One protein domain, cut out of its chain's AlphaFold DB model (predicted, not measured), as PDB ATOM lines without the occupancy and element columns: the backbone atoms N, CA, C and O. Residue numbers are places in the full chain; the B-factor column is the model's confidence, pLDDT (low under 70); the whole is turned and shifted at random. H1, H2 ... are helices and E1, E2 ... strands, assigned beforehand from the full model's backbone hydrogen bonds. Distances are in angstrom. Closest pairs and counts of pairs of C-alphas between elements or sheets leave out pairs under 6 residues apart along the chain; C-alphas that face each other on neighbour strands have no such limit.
ATOM      1  N   GLN A 173      22.634 -55.859  43.937       95.69
ATOM      2  CA  GLN A 173      21.682 -55.070  43.167       95.69
ATOM      3  C   GLN A 173      20.602 -54.512  44.095       95.69
ATOM      4  O   GLN A 173      19.971 -55.247  44.858       95.69
ATOM      5  N   LEU A 174      20.422 -53.199  44.049       94.00
ATOM      6  CA  LEU A 174      19.459 -52.485  44.869       94.00
ATOM      7  C   LEU A 174      18.107 -52.416  44.158       94.00
ATOM      8  O   LEU A 174      18.026 -52.385  42.930       94.00
ATOM      9  N   ALA A 175      17.032 -52.402  44.945       90.31
ATOM     10  CA  ALA A 175      15.700 -52.188  44.404       90.31
ATOM     11  C   ALA A 175      15.600 -50.759  43.856       90.31
ATOM     12  O   ALA A 175      16.015 -49.811  44.517       90.31
ATOM     13  N   ASN A 176      15.013 -50.606  42.668       86.19
ATOM     14  CA  ASN A 176      14.803 -49.293  42.042       86.19
ATOM     15  C   ASN A 176      13.440 -48.681  42.395       86.19
ATOM     16  O   ASN A 176      13.183 -47.519  42.095       86.19
ATOM     17  N   TYR A 177      12.564 -49.473  43.009       89.31
ATOM     18  CA  TYR A 177      11.211 -49.102  43.387       89.31
ATOM     19  C   TYR A 177      10.898 -49.626  44.785       89.31
ATOM     20  O   TYR A 177      11.487 -50.600  45.261       89.31
ATOM     21  N   GLY A 178       9.967 -48.961  45.453       91.75
ATOM     22  CA  GLY A 178       9.521 -49.310  46.794       91.75
ATOM     23  C   GLY A 178       8.271 -48.528  47.167       91.75
ATOM     24  O   GLY A 178       7.600 -47.965  46.308       91.75
ATOM     25  N   SER A 179       7.950 -48.496  48.455       92.12
ATOM     26  CA  SER A 179       6.759 -47.820  48.980       92.12
ATOM     27  C   SER A 179       7.056 -46.432  49.548       92.12
ATOM     28  O   SER A 179       6.156 -45.794  50.096       92.12
ATOM     29  N   ARG A 180       8.309 -45.958  49.476       91.62
ATOM     30  CA  ARG A 180       8.684 -44.671  50.060       91.62
ATOM     31  C   ARG A 180       8.100 -43.525  49.235       91.62
ATOM     32  O   ARG A 180       8.140 -43.527  48.004       91.62
ATOM     33  N   VAL A 181       7.589 -42.532  49.954       91.12
ATOM     34  CA  VAL A 181       7.062 -41.282  49.411       91.12
ATOM     35  C   VAL A 181       7.810 -40.126  50.064       91.12
ATOM     36  O   VAL A 181       8.009 -40.126  51.277       91.12
ATOM     37  N   ILE A 182       8.237 -39.160  49.257       88.12
ATOM     38  CA  ILE A 182       8.827 -37.896  49.696       88.12
ATOM     39  C   ILE A 182       7.926 -36.776  49.188       88.12
ATOM     40  O   ILE A 182       7.629 -36.713  47.999       88.12
ATOM     41  N   THR A 183       7.500 -35.891  50.080       86.81
ATOM     42  CA  THR A 183       6.751 -34.679  49.737       86.81
ATOM     43  C   THR A 183       7.580 -33.450  50.069       86.81
ATOM     44  O   THR A 183       8.302 -33.454  51.066       86.81
ATOM     45  N   GLY A 184       7.444 -32.392  49.281       85.12
ATOM     46  CA  GLY A 184       8.094 -31.119  49.563       85.12
ATOM     47  C   GLY A 184       7.366 -29.944  48.930       85.12
ATOM     48  O   GLY A 184       6.372 -30.112  48.222       85.12
ATOM     49  N   VAL A 185       7.870 -28.748  49.220       81.00
ATOM     50  CA  VAL A 185       7.297 -27.480  48.768       81.00
ATOM     51  C   VAL A 185       8.411 -26.610  48.202       81.00
ATOM     52  O   VAL A 185       9.482 -26.507  48.800       81.00
ATOM     53  N   ILE A 186       8.160 -26.001  47.047       81.38
ATOM     54  CA  ILE A 186       9.014 -24.977  46.446       81.38
ATOM     55  C   ILE A 186       8.322 -23.633  46.646       81.38
ATOM     56  O   ILE A 186       7.228 -23.409  46.129       81.38
ATOM     57  N   GLU A 187       8.957 -22.734  47.385       78.69
ATOM     58  CA  GLU A 187       8.454 -21.375  47.566       78.69
ATOM     59  C   GLU A 187       8.959 -20.474  46.442       78.69
ATOM     60  O   GLU A 187      10.151 -20.430  46.137       78.69
ATOM     61  N   TRP A 188       8.042 -19.740  45.825       76.19
ATOM     62  CA  TRP A 188       8.336 -18.799  44.757       76.19
ATOM     63  C   TRP A 188       7.663 -17.460  45.050       76.19
ATOM     64  O   TRP A 188       6.459 -17.395  45.271       76.19
ATOM     65  N   ASN A 189       8.438 -16.378  45.032       77.50
ATOM     66  CA  ASN A 189       7.930 -15.024  45.197       77.50
ATOM     67  C   ASN A 189       7.979 -14.282  43.849       77.50
ATOM     68  O   ASN A 189       9.062 -13.988  43.340       77.50
ATOM     69  N   GLU A 190       6.814 -13.973  43.274       74.75
ATOM     70  CA  GLU A 190       6.725 -13.345  41.945       74.75
ATOM     71  C   GLU A 190       7.318 -11.927  41.933       74.75
ATOM     72  O   GLU A 190       8.029 -11.565  40.996       74.75
ATOM     73  N   SER A 191       7.097 -11.137  42.990       72.88
ATOM     74  CA  SER A 191       7.555  -9.741  43.056       72.88
ATOM     75  C   SER A 191       9.072  -9.612  43.196       72.88
ATOM     76  O   SER A 191       9.639  -8.598  42.791       72.88
ATOM     77  N   LYS A 192       9.739 -10.635  43.741       72.62
ATOM     78  CA  LYS A 192      11.198 -10.682  43.929       72.62
ATOM     79  C   LYS A 192      11.907 -11.398  42.785       72.62
ATOM     80  O   LYS A 192      12.884 -10.878  42.244       72.62
ATOM     81  N   CYS A 193      11.416 -12.580  42.424       69.19
ATOM     82  CA  CYS A 193      12.077 -13.501  41.499       69.19
ATOM     83  C   CYS A 193      11.648 -13.289  40.041       69.19
ATOM     84  O   CYS A 193      12.342 -13.738  39.129       69.19
ATOM     85  N   GLY A 194      10.534 -12.588  39.816       74.00
ATOM     86  CA  GLY A 194       9.908 -12.458  38.508       74.00
ATOM     87  C   GLY A 194       8.914 -13.581  38.224       74.00
ATOM     88  O   GLY A 194       8.623 -14.404  39.098       74.00
ATOM     89  N   LYS A 195       8.383 -13.601  36.998       79.00
ATOM     90  CA  LYS A 195       7.281 -14.479  36.579       79.00
ATOM     91  C   LYS A 195       7.709 -15.427  35.455       79.00
ATOM     92  O   LYS A 195       8.360 -14.967  34.512       79.00
ATOM     93  N   PRO A 196       7.338 -16.720  35.502       80.50
ATOM     94  CA  PRO A 196       7.530 -17.619  34.373       80.50
ATOM     95  C   PRO A 196       6.677 -17.176  33.176       80.50
ATOM     96  O   PRO A 196       5.529 -16.760  33.332       80.50
ATOM     97  N   ASN A 197       7.208 -17.344  31.965       82.06
ATOM     98  CA  ASN A 197       6.517 -17.029  30.708       82.06
ATOM     99  C   ASN A 197       5.507 -18.120  30.296       82.06
ATOM    100  O   ASN A 197       5.193 -18.280  29.117       82.06
ATOM    101  N   ILE A 198       5.018 -18.905  31.260       81.06
ATOM    102  CA  ILE A 198       4.014 -19.946  31.051       81.06
ATOM    103  C   ILE A 198       2.936 -19.852  32.130       81.06
ATOM    104  O   ILE A 198       3.222 -19.586  33.294       81.06
ATOM    105  N   ASN A 199       1.689 -20.108  31.734       80.56
ATOM    106  CA  ASN A 199       0.542 -20.049  32.646       80.56
ATOM    107  C   ASN A 199       0.417 -21.310  33.515       80.56
ATOM    108  O   ASN A 199      -0.094 -21.257  34.629       80.56
ATOM    109  N   ASP A 200       0.881 -22.455  33.007       83.44
ATOM    110  CA  ASP A 200       0.851 -23.719  33.734       83.44
ATOM    111  C   ASP A 200       2.081 -23.846  34.641       83.44
ATOM    112  O   ASP A 200       3.137 -24.345  34.244       83.44
ATOM    113  N   LEU A 201       1.925 -23.388  35.884       78.94
ATOM    114  CA  LEU A 201       2.967 -23.413  36.911       78.94
ATOM    115  C   LEU A 201       3.460 -24.824  37.267       78.94
ATOM    116  O   LEU A 201       4.533 -24.953  37.845       78.94
ATOM    117  N   THR A 202       2.744 -25.894  36.904       80.56
ATOM    118  CA  THR A 202       3.241 -27.267  37.133       80.56
ATOM    119  C   THR A 202       4.403 -27.632  36.212       80.56
ATOM    120  O   THR A 202       5.150 -28.565  36.497       80.56
ATOM    121  N   LYS A 203       4.587 -26.875  35.123       85.44
ATOM    122  CA  LYS A 203       5.615 -27.106  34.102       85.44
ATOM    123  C   LYS A 203       6.820 -26.180  34.233       85.44
ATOM    124  O   LYS A 203       7.714 -26.236  33.393       85.44
ATOM    125  N   ILE A 204       6.865 -25.311  35.250       81.38
ATOM    126  CA  ILE A 204       7.967 -24.343  35.393       81.38
ATOM    127  C   ILE A 204       9.239 -24.996  35.932       81.38
ATOM    128  O   ILE A 204      10.336 -24.485  35.695       81.38
ATOM    129  N   VAL A 205       9.088 -26.132  36.615       82.69
ATOM    130  CA  VAL A 205      10.175 -26.954  37.144       82.69
ATOM    131  C   VAL A 205       9.994 -28.422  36.757       82.69
ATOM    132  O   VAL A 205       8.878 -28.919  36.643       82.69
ATOM    133  N   SER A 206      11.107 -29.126  36.589       86.50
ATOM    134  CA  SER A 206      11.185 -30.581  36.586       86.50
ATOM    135  C   SER A 206      11.760 -31.024  37.917       86.50
ATOM    136  O   SER A 206      12.779 -30.495  38.355       86.50
ATOM    137  N   ILE A 207      11.138 -32.009  38.550       87.06
ATOM    138  CA  ILE A 207      11.724 -32.670  39.709       87.06
ATOM    139  C   ILE A 207      12.189 -34.041  39.245       87.06
ATOM    140  O   ILE A 207      11.456 -34.752  38.557       87.06
ATOM    141  N   LYS A 208      13.418 -34.400  39.594       90.31
ATOM    142  CA  LYS A 208      14.004 -35.710  39.309       90.31
ATOM    143  C   LYS A 208      14.475 -36.315  40.614       90.31
ATOM    144  O   LYS A 208      15.062 -35.622  41.436       90.31
ATOM    145  N   ALA A 209      14.235 -37.603  40.796       89.69
ATOM    146  CA  ALA A 209      14.795 -38.348  41.907       89.69
ATOM    147  C   ALA A 209      15.795 -39.368  41.378       89.69
ATOM    148  O   ALA A 209      15.509 -40.042  40.388       89.69
ATOM    149  N   SER A 210      16.948 -39.491  42.027       91.81
ATOM    150  CA  SER A 210      17.963 -40.484  41.681       91.81
ATOM    151  C   SER A 210      18.391 -41.308  42.886       91.81
ATOM    152  O   SER A 210      18.572 -40.768  43.973       91.81
ATOM    153  N   ALA A 211      18.588 -42.609  42.686       92.12
ATOM    154  CA  ALA A 211      19.090 -43.538  43.699       92.12
ATOM    155  C   ALA A 211      20.243 -44.375  43.133       92.12
ATOM    156  O   ALA A 211      20.279 -44.611  41.921       92.12
ATOM    157  N   PRO A 212      21.171 -44.855  43.976       92.88
ATOM    158  CA  PRO A 212      22.129 -45.879  43.578       92.88
ATOM    159  C   PRO A 212      21.417 -47.199  43.265       92.88
ATOM    160  O   PRO A 212      20.449 -47.567  43.931       92.88
ATOM    161  N   VAL A 213      21.928 -47.930  42.275       95.44
ATOM    162  CA  VAL A 213      21.400 -49.251  41.880       95.44
ATOM    163  C   VAL A 213      22.280 -50.408  42.343       95.44
ATOM    164  O   VAL A 213      21.895 -51.570  42.205       95.44
ATOM    165  N   ASN A 239      17.731 -42.522  37.631       93.69
ATOM    166  CA  ASN A 239      16.439 -41.910  37.915       93.69
ATOM    167  C   ASN A 239      15.465 -42.966  38.453       93.69
ATOM    168  O   ASN A 239      15.362 -44.057  37.889       93.69
ATOM    169  N   VAL A 240      14.768 -42.634  39.534       92.25
ATOM    170  CA  VAL A 240      13.819 -43.509  40.226       92.25
ATOM    171  C   VAL A 240      12.563 -42.747  40.614       92.25
ATOM    172  O   VAL A 240      12.559 -41.520  40.688       92.25
ATOM    173  N   GLY A 241      11.516 -43.502  40.932       91.94
ATOM    174  CA  GLY A 241      10.248 -42.957  41.388       91.94
ATOM    175  C   GLY A 241       9.472 -42.213  40.306       91.94
ATOM    176  O   GLY A 241       9.931 -41.986  39.188       91.94
ATOM    177  N   ASN A 242       8.257 -41.841  40.681       94.44
ATOM    178  CA  ASN A 242       7.363 -41.018  39.890       94.44
ATOM    179  C   ASN A 242       7.195 -39.677  40.591       94.44
ATOM    180  O   ASN A 242       7.132 -39.624  41.818       94.44
ATOM    181  N   VAL A 243       7.094 -38.610  39.808       92.50
ATOM    182  CA  VAL A 243       6.934 -37.249  40.314       92.50
ATOM    183  C   VAL A 243       5.546 -36.747  39.973       92.50
ATOM    184  O   VAL A 243       5.119 -36.789  38.822       92.50
ATOM    185  N   GLU A 244       4.866 -36.234  40.984       93.50
ATOM    186  CA  GLU A 244       3.619 -35.501  40.863       93.50
ATOM    187  C   GLU A 244       3.841 -34.089  41.405       93.50
ATOM    188  O   GLU A 244       4.288 -33.910  42.540       93.50
ATOM    189  N   ILE A 245       3.556 -33.083  40.581       87.88
ATOM    190  CA  ILE A 245       3.589 -31.675  40.978       87.88
ATOM    191  C   ILE A 245       2.144 -31.208  41.058       87.88
ATOM    192  O   ILE A 245       1.403 -31.277  40.080       87.88
ATOM    193  N   THR A 246       1.750 -30.731  42.230       85.06
ATOM    194  CA  THR A 246       0.400 -30.229  42.491       85.06
ATOM    195  C   THR A 246       0.447 -28.730  42.729       85.06
ATOM    196  O   THR A 246       1.329 -28.222  43.429       85.06
ATOM    197  N   MET A 247      -0.496 -28.001  42.133       70.06
ATOM    198  CA  MET A 247      -0.508 -26.552  42.275       70.06
ATOM    199  C   MET A 247      -0.825 -26.109  43.720       70.06
ATOM    200  O   MET A 247      -1.713 -26.669  44.365       70.06
ATOM    201  N   PRO A 248      -0.143 -25.068  44.219       60.28
ATOM    202  CA  PRO A 248      -0.482 -24.364  45.450       60.28
ATOM    203  C   PRO A 248      -1.805 -23.627  45.400       60.28
ATOM    204  O   PRO A 248      -2.169 -23.025  44.393       60.28
ATOM    205  N   LYS A 249      -2.396 -23.476  46.585       55.06
ATOM    206  CA  LYS A 249      -3.204 -22.306  46.936       55.06
ATOM    207  C   LYS A 249      -2.292 -21.082  47.092       55.06
ATOM    208  O   LYS A 249      -1.250 -21.183  47.735       55.06
ATOM    209  N   TYR A 250      -2.698 -19.926  46.566       56.34
ATOM    210  CA  TYR A 250      -2.049 -18.648  46.873       56.34
ATOM    211  C   TYR A 250      -2.096 -18.391  48.388       56.34
ATOM    212  O   TYR A 250      -3.182 -18.294  48.961       56.34
ATOM    213  N   MET A 251      -0.936 -18.252  49.040       47.66
ATOM    214  CA  MET A 251      -0.841 -17.708  50.401       47.66
ATOM    215  C   MET A 251      -0.706 -16.188  50.305       47.66
ATOM    216  O   MET A 251       0.336 -15.603  50.574       47.66
ATOM    217  N   GLY A 252      -1.781 -15.548  49.855       48.00
ATOM    218  CA  GLY A 252      -1.965 -14.107  49.934       48.00
ATOM    219  C   GLY A 252      -3.269 -13.855  50.670       48.00
ATOM    220  O   GLY A 252      -4.326 -14.276  50.205       48.00
ATOM    221  N   ALA A 267       3.026  -6.672  48.382       49.25
ATOM    222  CA  ALA A 267       4.272  -6.812  47.635       49.25
ATOM    223  C   ALA A 267       4.994  -8.158  47.823       49.25
ATOM    224  O   ALA A 267       6.138  -8.278  47.408       49.25
ATOM    225  N   ASP A 268       4.359  -9.172  48.410       57.91
ATOM    226  CA  ASP A 268       4.972 -10.483  48.649       57.91
ATOM    227  C   ASP A 268       3.952 -11.612  48.417       57.91
ATOM    228  O   ASP A 268       3.572 -12.339  49.332       57.91
ATOM    229  N   GLN A 269       3.467 -11.761  47.178       65.94
ATOM    230  CA  GLN A 269       2.717 -12.962  46.802       65.94
ATOM    231  C   GLN A 269       3.682 -14.149  46.718       65.94
ATOM    232  O   GLN A 269       4.490 -14.245  45.790       65.94
ATOM    233  N   ILE A 270       3.601 -15.040  47.709       71.00
ATOM    234  CA  ILE A 270       4.341 -16.301  47.738       71.00
ATOM    235  C   ILE A 270       3.445 -17.412  47.178       71.00
ATOM    236  O   ILE A 270       2.327 -17.654  47.641       71.00
ATOM    237  N   THR A 271       3.966 -18.097  46.172       75.31
ATOM    238  CA  THR A 271       3.395 -19.271  45.515       75.31
ATOM    239  C   THR A 271       4.121 -20.523  46.017       75.31
ATOM    240  O   THR A 271       5.347 -20.550  46.030       75.31
ATOM    241  N   LEU A 272       3.386 -21.563  46.432       77.62
ATOM    242  CA  LEU A 272       3.938 -22.774  47.078       77.62
ATOM    243  C   LEU A 272       3.825 -24.054  46.222       77.62
ATOM    244  O   LEU A 272       2.856 -24.802  46.317       77.62
ATOM    245  N   ILE A 273       4.779 -24.353  45.356       80.12
ATOM    246  CA  ILE A 273       4.672 -25.514  44.461       80.12
ATOM    247  C   ILE A 273       4.893 -26.807  45.242       80.12
ATOM    248  O   ILE A 273       6.018 -27.150  45.601       80.12
ATOM    249  N   ASN A 274       3.799 -27.518  45.517       84.75
ATOM    250  CA  ASN A 274       3.823 -28.781  46.240       84.75
ATOM    251  C   ASN A 274       4.216 -29.902  45.285       84.75
ATOM    252  O   ASN A 274       3.673 -30.013  44.183       84.75
ATOM    253  N   TYR A 275       5.103 -30.780  45.729       87.44
ATOM    254  CA  TYR A 275       5.471 -31.961  44.969       87.44
ATOM    255  C   TYR A 275       5.463 -33.219  45.821       87.44
ATOM    256  O   TYR A 275       5.678 -33.191  47.036       87.44
ATOM    257  N   LYS A 276       5.248 -34.341  45.144       92.25
ATOM    258  CA  LYS A 276       5.265 -35.682  45.703       92.25
ATOM    259  C   LYS A 276       6.072 -36.584  44.782       92.25
ATOM    260  O   LYS A 276       5.731 -36.767  43.618       92.25
ATOM    261  N   VAL A 277       7.132 -37.172  45.316       92.19
ATOM    262  CA  VAL A 277       7.894 -38.236  44.670       92.19
ATOM    263  C   VAL A 277       7.529 -39.553  45.334       92.19
ATOM    264  O   VAL A 277       7.723 -39.717  46.537       92.19
ATOM    265  N   TYR A 278       6.977 -40.490  44.577       94.81
ATOM    266  CA  TYR A 278       6.499 -41.776  45.086       94.81
ATOM    267  C   TYR A 278       7.108 -42.947  44.313       94.81
ATOM    268  O   TYR A 278       7.831 -42.749  43.339       94.81
ATOM    269  N   ASN A 279       6.848 -44.173  44.770       95.12
ATOM    270  CA  ASN A 279       7.497 -45.395  44.284       95.12
ATOM    271  C   ASN A 279       9.021 -45.408  44.496       95.12
ATOM    272  O   ASN A 279       9.758 -46.011  43.716       95.12
ATOM    273  N   LEU A 280       9.509 -44.737  45.545       91.94
ATOM    274  CA  LEU A 280      10.935 -44.679  45.853       91.94
ATOM    275  C   LEU A 280      11.401 -45.936  46.598       91.94
ATOM    276  O   LEU A 280      10.641 -46.499  47.394       91.94
ATOM    277  N   PRO A 281      12.661 -46.359  46.393       92.94
ATOM    278  CA  PRO A 281      13.218 -47.490  47.115       92.94
ATOM    279  C   PRO A 281      13.292 -47.230  48.624       92.94
ATOM    280  O   PRO A 281      13.550 -46.111  49.076       92.94
ATOM    281  N   ASN A 282      13.074 -48.291  49.402       89.44
ATOM    282  CA  ASN A 282      13.196 -48.271  50.859       89.44
ATOM    283  C   ASN A 282      14.667 -48.453  51.268       89.44
ATOM    284  O   ASN A 282      15.413 -49.164  50.597       89.44
ATOM    285  N   ASP A 283      15.075 -47.811  52.367       88.19
ATOM    286  CA  ASP A 283      16.393 -47.982  53.011       88.19
ATOM    287  C   ASP A 283      17.620 -47.719  52.116       88.19
ATOM    288  O   ASP A 283      18.724 -48.190  52.386       88.19
ATOM    289  N   ILE A 284      17.427 -46.960  51.036       90.56
ATOM    290  CA  ILE A 284      18.463 -46.559  50.081       90.56
ATOM    291  C   ILE A 284      18.456 -45.024  49.989       90.56
ATOM    292  O   ILE A 284      17.367 -44.426  49.970       90.56
ATOM    293  N   PRO A 285      19.621 -44.351  49.957       90.19
ATOM    294  CA  PRO A 285      19.674 -42.901  49.787       90.19
ATOM    295  C   PRO A 285      19.054 -42.488  48.445       90.19
ATOM    296  O   PRO A 285      19.253 -43.147  47.428       90.19
ATOM    297  N   VAL A 286      18.275 -41.406  48.449       89.69
ATOM    298  CA  VAL A 286      17.713 -40.790  47.238       89.69
ATOM    299  C   VAL A 286      18.088 -39.324  47.235       89.69
ATOM    300  O   VAL A 286      17.900 -38.638  48.238       89.69
ATOM    301  N   ASP A 287      18.557 -38.855  46.088       89.31
ATOM    302  CA  ASP A 287      18.760 -37.438  45.823       89.31
ATOM    303  C   ASP A 287      17.571 -36.908  45.035       89.31
ATOM    304  O   ASP A 287      17.075 -37.576  44.125       89.31
ATOM    305  N   ILE A 288      17.134 -35.700  45.369       86.12
ATOM    306  CA  ILE A 288      16.125 -34.966  44.615       86.12
ATOM    307  C   ILE A 288      16.834 -33.815  43.895       86.12
ATOM    308  O   ILE A 288      17.699 -33.141  44.442       86.12
ATOM    309  N   ALA A 289      16.505 -33.589  42.636       86.00
ATOM    310  CA  ALA A 289      16.983 -32.456  41.863       86.00
ATOM    311  C   ALA A 289      15.779 -31.678  41.347       86.00
ATOM    312  O   ALA A 289      14.777 -32.272  40.945       86.00
ATOM    313  N   VAL A 290      15.888 -30.353  41.370       82.62
ATOM    314  CA  VAL A 290      14.877 -29.438  40.840       82.62
ATOM    315  C   VAL A 290      15.528 -28.650  39.713       82.62
ATOM    316  O   VAL A 290      16.509 -27.939  39.923       82.62
ATOM    317  N   GLU A 291      14.995 -28.795  38.507       83.31
ATOM    318  CA  GLU A 291      15.475 -28.121  37.307       83.31
ATOM    319  C   GLU A 291      14.436 -27.107  36.845       83.31
ATOM    320  O   GLU A 291      13.256 -27.424  36.751       83.31
ATOM    321  N   GLN A 292      14.858 -25.893  36.511       80.94
ATOM    322  CA  GLN A 292      13.980 -24.913  35.884       80.94
ATOM    323  C   GLN A 292      13.761 -25.277  34.407       80.94
ATOM    324  O   GLN A 292      14.728 -25.516  33.684       80.94
ATOM    325  N   LEU A 293      12.505 -25.301  33.957       79.25
ATOM    326  CA  LEU A 293      12.142 -25.600  32.562       79.25
ATOM    327  C   LEU A 293      11.616 -24.383  31.797       79.25
ATOM    328  O   LEU A 293      11.796 -24.300  30.585       79.25
ATOM    329  N   ALA A 294      10.947 -23.457  32.484       76.44
ATOM    330  CA  ALA A 294      10.385 -22.273  31.847       76.44
ATOM    331  C   ALA A 294      11.434 -21.168  31.668       76.44
ATOM    332  O   ALA A 294      12.369 -21.042  32.464       76.44
ATOM    333  N   GLU A 295      11.227 -20.324  30.659       77.56
ATOM    334  CA  GLU A 295      11.831 -18.995  30.601       77.56
ATOM    335  C   GLU A 295      11.135 -18.058  31.591       77.56
ATOM    336  O   GLU A 295       9.936 -18.186  31.850       77.56
ATOM    337  N   TRP A 296      11.894 -17.118  32.150       75.69
ATOM    338  CA  TRP A 296      11.412 -16.203  33.180       75.69
ATOM    339  C   TRP A 296      11.620 -14.763  32.750       75.69
ATOM    340  O   TRP A 296      12.689 -14.398  32.250       75.69
ATOM    341  N   THR A 297      10.613 -13.940  33.011       78.44
ATOM    342  CA  THR A 297      10.788 -12.493  33.051       78.44
ATOM    343  C   THR A 297      11.463 -12.153  34.383       78.44
ATOM    344  O   THR A 297      10.857 -12.406  35.425       78.44
ATOM    345  N   PRO A 298      12.711 -11.648  34.385       70.69
ATOM    346  CA  PRO A 298      13.488 -11.457  35.607       70.69
ATOM    347  C   PRO A 298      12.856 -10.403  36.523       70.69
ATOM    348  O   PRO A 298      12.437  -9.341  36.064       70.69
ATOM    349  N   GLY A 299      12.807 -10.706  37.822       68.06
ATOM    350  CA  GLY A 299      12.382  -9.765  38.857       68.06
ATOM    351  C   GLY A 299      13.496  -8.809  39.312       68.06
ATOM    352  O   GLY A 299      14.645  -8.943  38.885       68.06
ATOM    353  N   PRO A 300      13.191  -7.869  40.225       68.06
ATOM    354  CA  PRO A 300      14.130  -6.852  40.711       68.06
ATOM    355  C   PRO A 300      15.371  -7.412  41.416       68.06
ATOM    356  O   PRO A 300      16.384  -6.725  41.500       68.06
ATOM    357  N   LEU A 301      15.295  -8.638  41.943       65.12
ATOM    358  CA  LEU A 301      16.412  -9.299  42.624       65.12
ATOM    359  C   LEU A 301      17.139 -10.316  41.730       65.12
ATOM    360  O   LEU A 301      18.053 -10.998  42.198       65.12
ATOM    361  N   ALA A 302      16.755 -10.433  40.452       56.97
ATOM    362  CA  ALA A 302      17.407 -11.362  39.542       56.97
ATOM    363  C   ALA A 302      18.863 -10.931  39.293       56.97
ATOM    364  O   ALA A 302      19.099  -9.787  38.898       56.97
ATOM    365  N   PRO A 303      19.857 -11.816  39.503       51.69
ATOM    366  CA  PRO A 303      21.231 -11.497  39.160       51.69
ATOM    367  C   PRO A 303      21.353 -11.238  37.651       51.69
ATOM    368  O   PRO A 303      20.576 -11.787  36.860       51.69
ATOM    369  N   PRO A 304      22.324 -10.409  37.232       52.34
ATOM    370  CA  PRO A 304      22.558 -10.137  35.820       52.34
ATOM    371  C   PRO A 304      22.800 -11.448  35.061       52.34
ATOM    372  O   PRO A 304      23.486 -12.341  35.561       52.34
ATOM    373  N   LYS A 305      22.222 -11.571  33.856       52.03
ATOM    374  CA  LYS A 305      22.372 -12.771  33.017       52.03
ATOM    375  C   LYS A 305      23.869 -13.079  32.829       52.03
ATOM    376  O   LYS A 305      24.598 -12.185  32.397       52.03
ATOM    377  N   PRO A 306      24.342 -14.302  33.123       47.12
ATOM    378  CA  PRO A 306      25.737 -14.652  32.895       47.12
ATOM    379  C   PRO A 306      26.062 -14.601  31.396       47.12
ATOM    380  O   PRO A 306      25.301 -15.077  30.555       47.12
ATOM    381  N   ASN A 307      27.218 -14.034  31.053       43.84
ATOM    382  CA  ASN A 307      27.618 -13.769  29.666       43.84
ATOM    383  C   ASN A 307      28.085 -15.019  28.877       43.84
ATOM    384  O   ASN A 307      28.624 -14.862  27.781       43.84
ATOM    385  N   LYS A 308      27.929 -16.256  29.390       41.72
ATOM    386  CA  LYS A 308      28.380 -17.494  28.710       41.72
ATOM    387  C   LYS A 308      27.475 -18.715  28.973       41.72
ATOM    388  O   LYS A 308      26.942 -18.895  30.059       41.72
ATOM    389  N   GLN A 309      27.362 -19.573  27.954       38.94
ATOM    390  CA  GLN A 309      26.462 -20.732  27.769       38.94
ATOM    391  C   GLN A 309      26.653 -21.964  28.699       38.94
ATOM    392  O   GLN A 309      26.175 -23.045  28.358       38.94
ATOM    393  N   SER A 310      27.336 -21.878  29.845       35.62
ATOM    394  CA  SER A 310      27.828 -23.086  30.544       35.62
ATOM    395  C   SER A 310      27.397 -23.274  32.001       35.62
ATOM    396  O   SER A 310      28.142 -23.885  32.761       35.62
ATOM    397  N   GLU A 311      26.212 -22.824  32.413       36.94
ATOM    398  CA  GLU A 311      25.717 -23.118  33.767       36.94
ATOM    399  C   GLU A 311      24.439 -23.959  33.702       36.94
ATOM    400  O   GLU A 311      23.352 -23.486  33.380       36.94
ATOM    401  N   LYS A 312      24.615 -25.263  33.939       34.09
ATOM    402  CA  LYS A 312      23.577 -26.296  33.919       34.09
ATOM    403  C   LYS A 312      23.411 -26.898  35.325       34.09
ATOM    404  O   LYS A 312      24.357 -27.467  35.854       34.09
ATOM    405  N   TYR A 313      22.166 -26.827  35.810       34.16
ATOM    406  CA  TYR A 313      21.480 -27.611  36.856       34.16
ATOM    407  C   TYR A 313      21.854 -27.432  38.342       34.16
ATOM    408  O   TYR A 313      23.014 -27.446  38.742       34.16
ATOM    409  N   PHE A 314      20.804 -27.347  39.172       33.59
ATOM    410  CA  PHE A 314      20.851 -27.361  40.635       33.59
ATOM    411  C   PHE A 314      20.638 -28.777  41.173       33.59
ATOM    412  O   PHE A 314      19.781 -29.515  40.693       33.59
ATOM    413  N   THR A 315      21.385 -29.133  42.219       28.91
ATOM    414  CA  THR A 315      21.180 -30.359  43.004       28.91
ATOM    415  C   THR A 315      20.834 -29.943  44.431       28.91
ATOM    416  O   THR A 315      21.561 -29.130  45.003       28.91
ATOM    417  N   TYR A 316      19.762 -30.479  45.022       28.72
ATOM    418  CA  TYR A 316      19.438 -30.247  46.434       28.72
ATOM    419  C   TYR A 316      19.053 -31.557  47.131       28.72
ATOM    420  O   TYR A 316      18.001 -32.122  46.864       28.72
ATOM    421  N   ALA A 317      19.849 -32.005  48.100       29.81
ATOM    422  CA  ALA A 317      19.518 -33.157  48.942       29.81
ATOM    423  C   ALA A 317      19.133 -32.742  50.379       29.81
ATOM    424  O   ALA A 317      19.696 -31.792  50.925       29.81
TER     425      ALA A 317
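Overview. This is residues 173 to 213, 239 to 252 and 267 to 317 of the 353 residues of an uncharacterized protein of Ferruginibacter sp (UniProt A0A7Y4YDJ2). A long, narrow sandwich makes the body: the three-stranded sheet E1 E5 E4 is face to face with the two-stranded sheet E3 E6, their strands at 29 degrees. At one end sit the short helix H1 and the small strand pair E2 and E7, and residues 304 to 311 stick out as part of a loop. The printed part has 106 residues, mostly strand by class with 51 in named elements, under half, in the order E1 H1 E2 E3 E4 E5 E6 E7; each sheet is antiparallel. It is flat, 48 by 37 by 20 A, and only just loose, close to compact, with a radius of gyration of the C-alphas of 15.9 A.

Arrangement. Inner strand E5, residues 270 to 280, is antiparallel to edge strands E1, residues 180 to 189, with N 186 and O 273 at 2.8 A, and E4, residues 242 to 246, with N 244 and O 276 at 2.8 A. In the sheet face to face with that one, E3, residues 205 to 213, is antiparallel to E6, residues 287 to 292, with N 208 and O 289 at 2.9 A. The closest C-alphas of E3 and E4, Ile 207 and Val 243, are 6.7 A apart. E2, residues 194 to 196, is antiparallel to E7, residues 296 to 298, with N 297 and O 195 at 2.9 A. H1, residues 190 to 193, is too short for an O i to N i+4 pair.

Along the chain. E1 begins at C-alpha 180 (8.684, -44.671, 50.060) and is 30.1 A long; E5 is 29.2 A, E3 25.4 A. E7 ends at C-alpha 298 (13.488, -11.457, 35.607).

Size, cuts and confidence. The printed part has two cuts: across the first, with 25 residues not printed, C-alphas 213 and 239 are 9.7 A apart, and across the second, with 14 residues not printed, C-alphas 252 and 267 are 9.9 A apart. Of the links printed whole, none is long. Mean pLDDT of the printed part is 75.5; residues 193, 248 to 252, 267 to 269 and 299 to 317 are under 70.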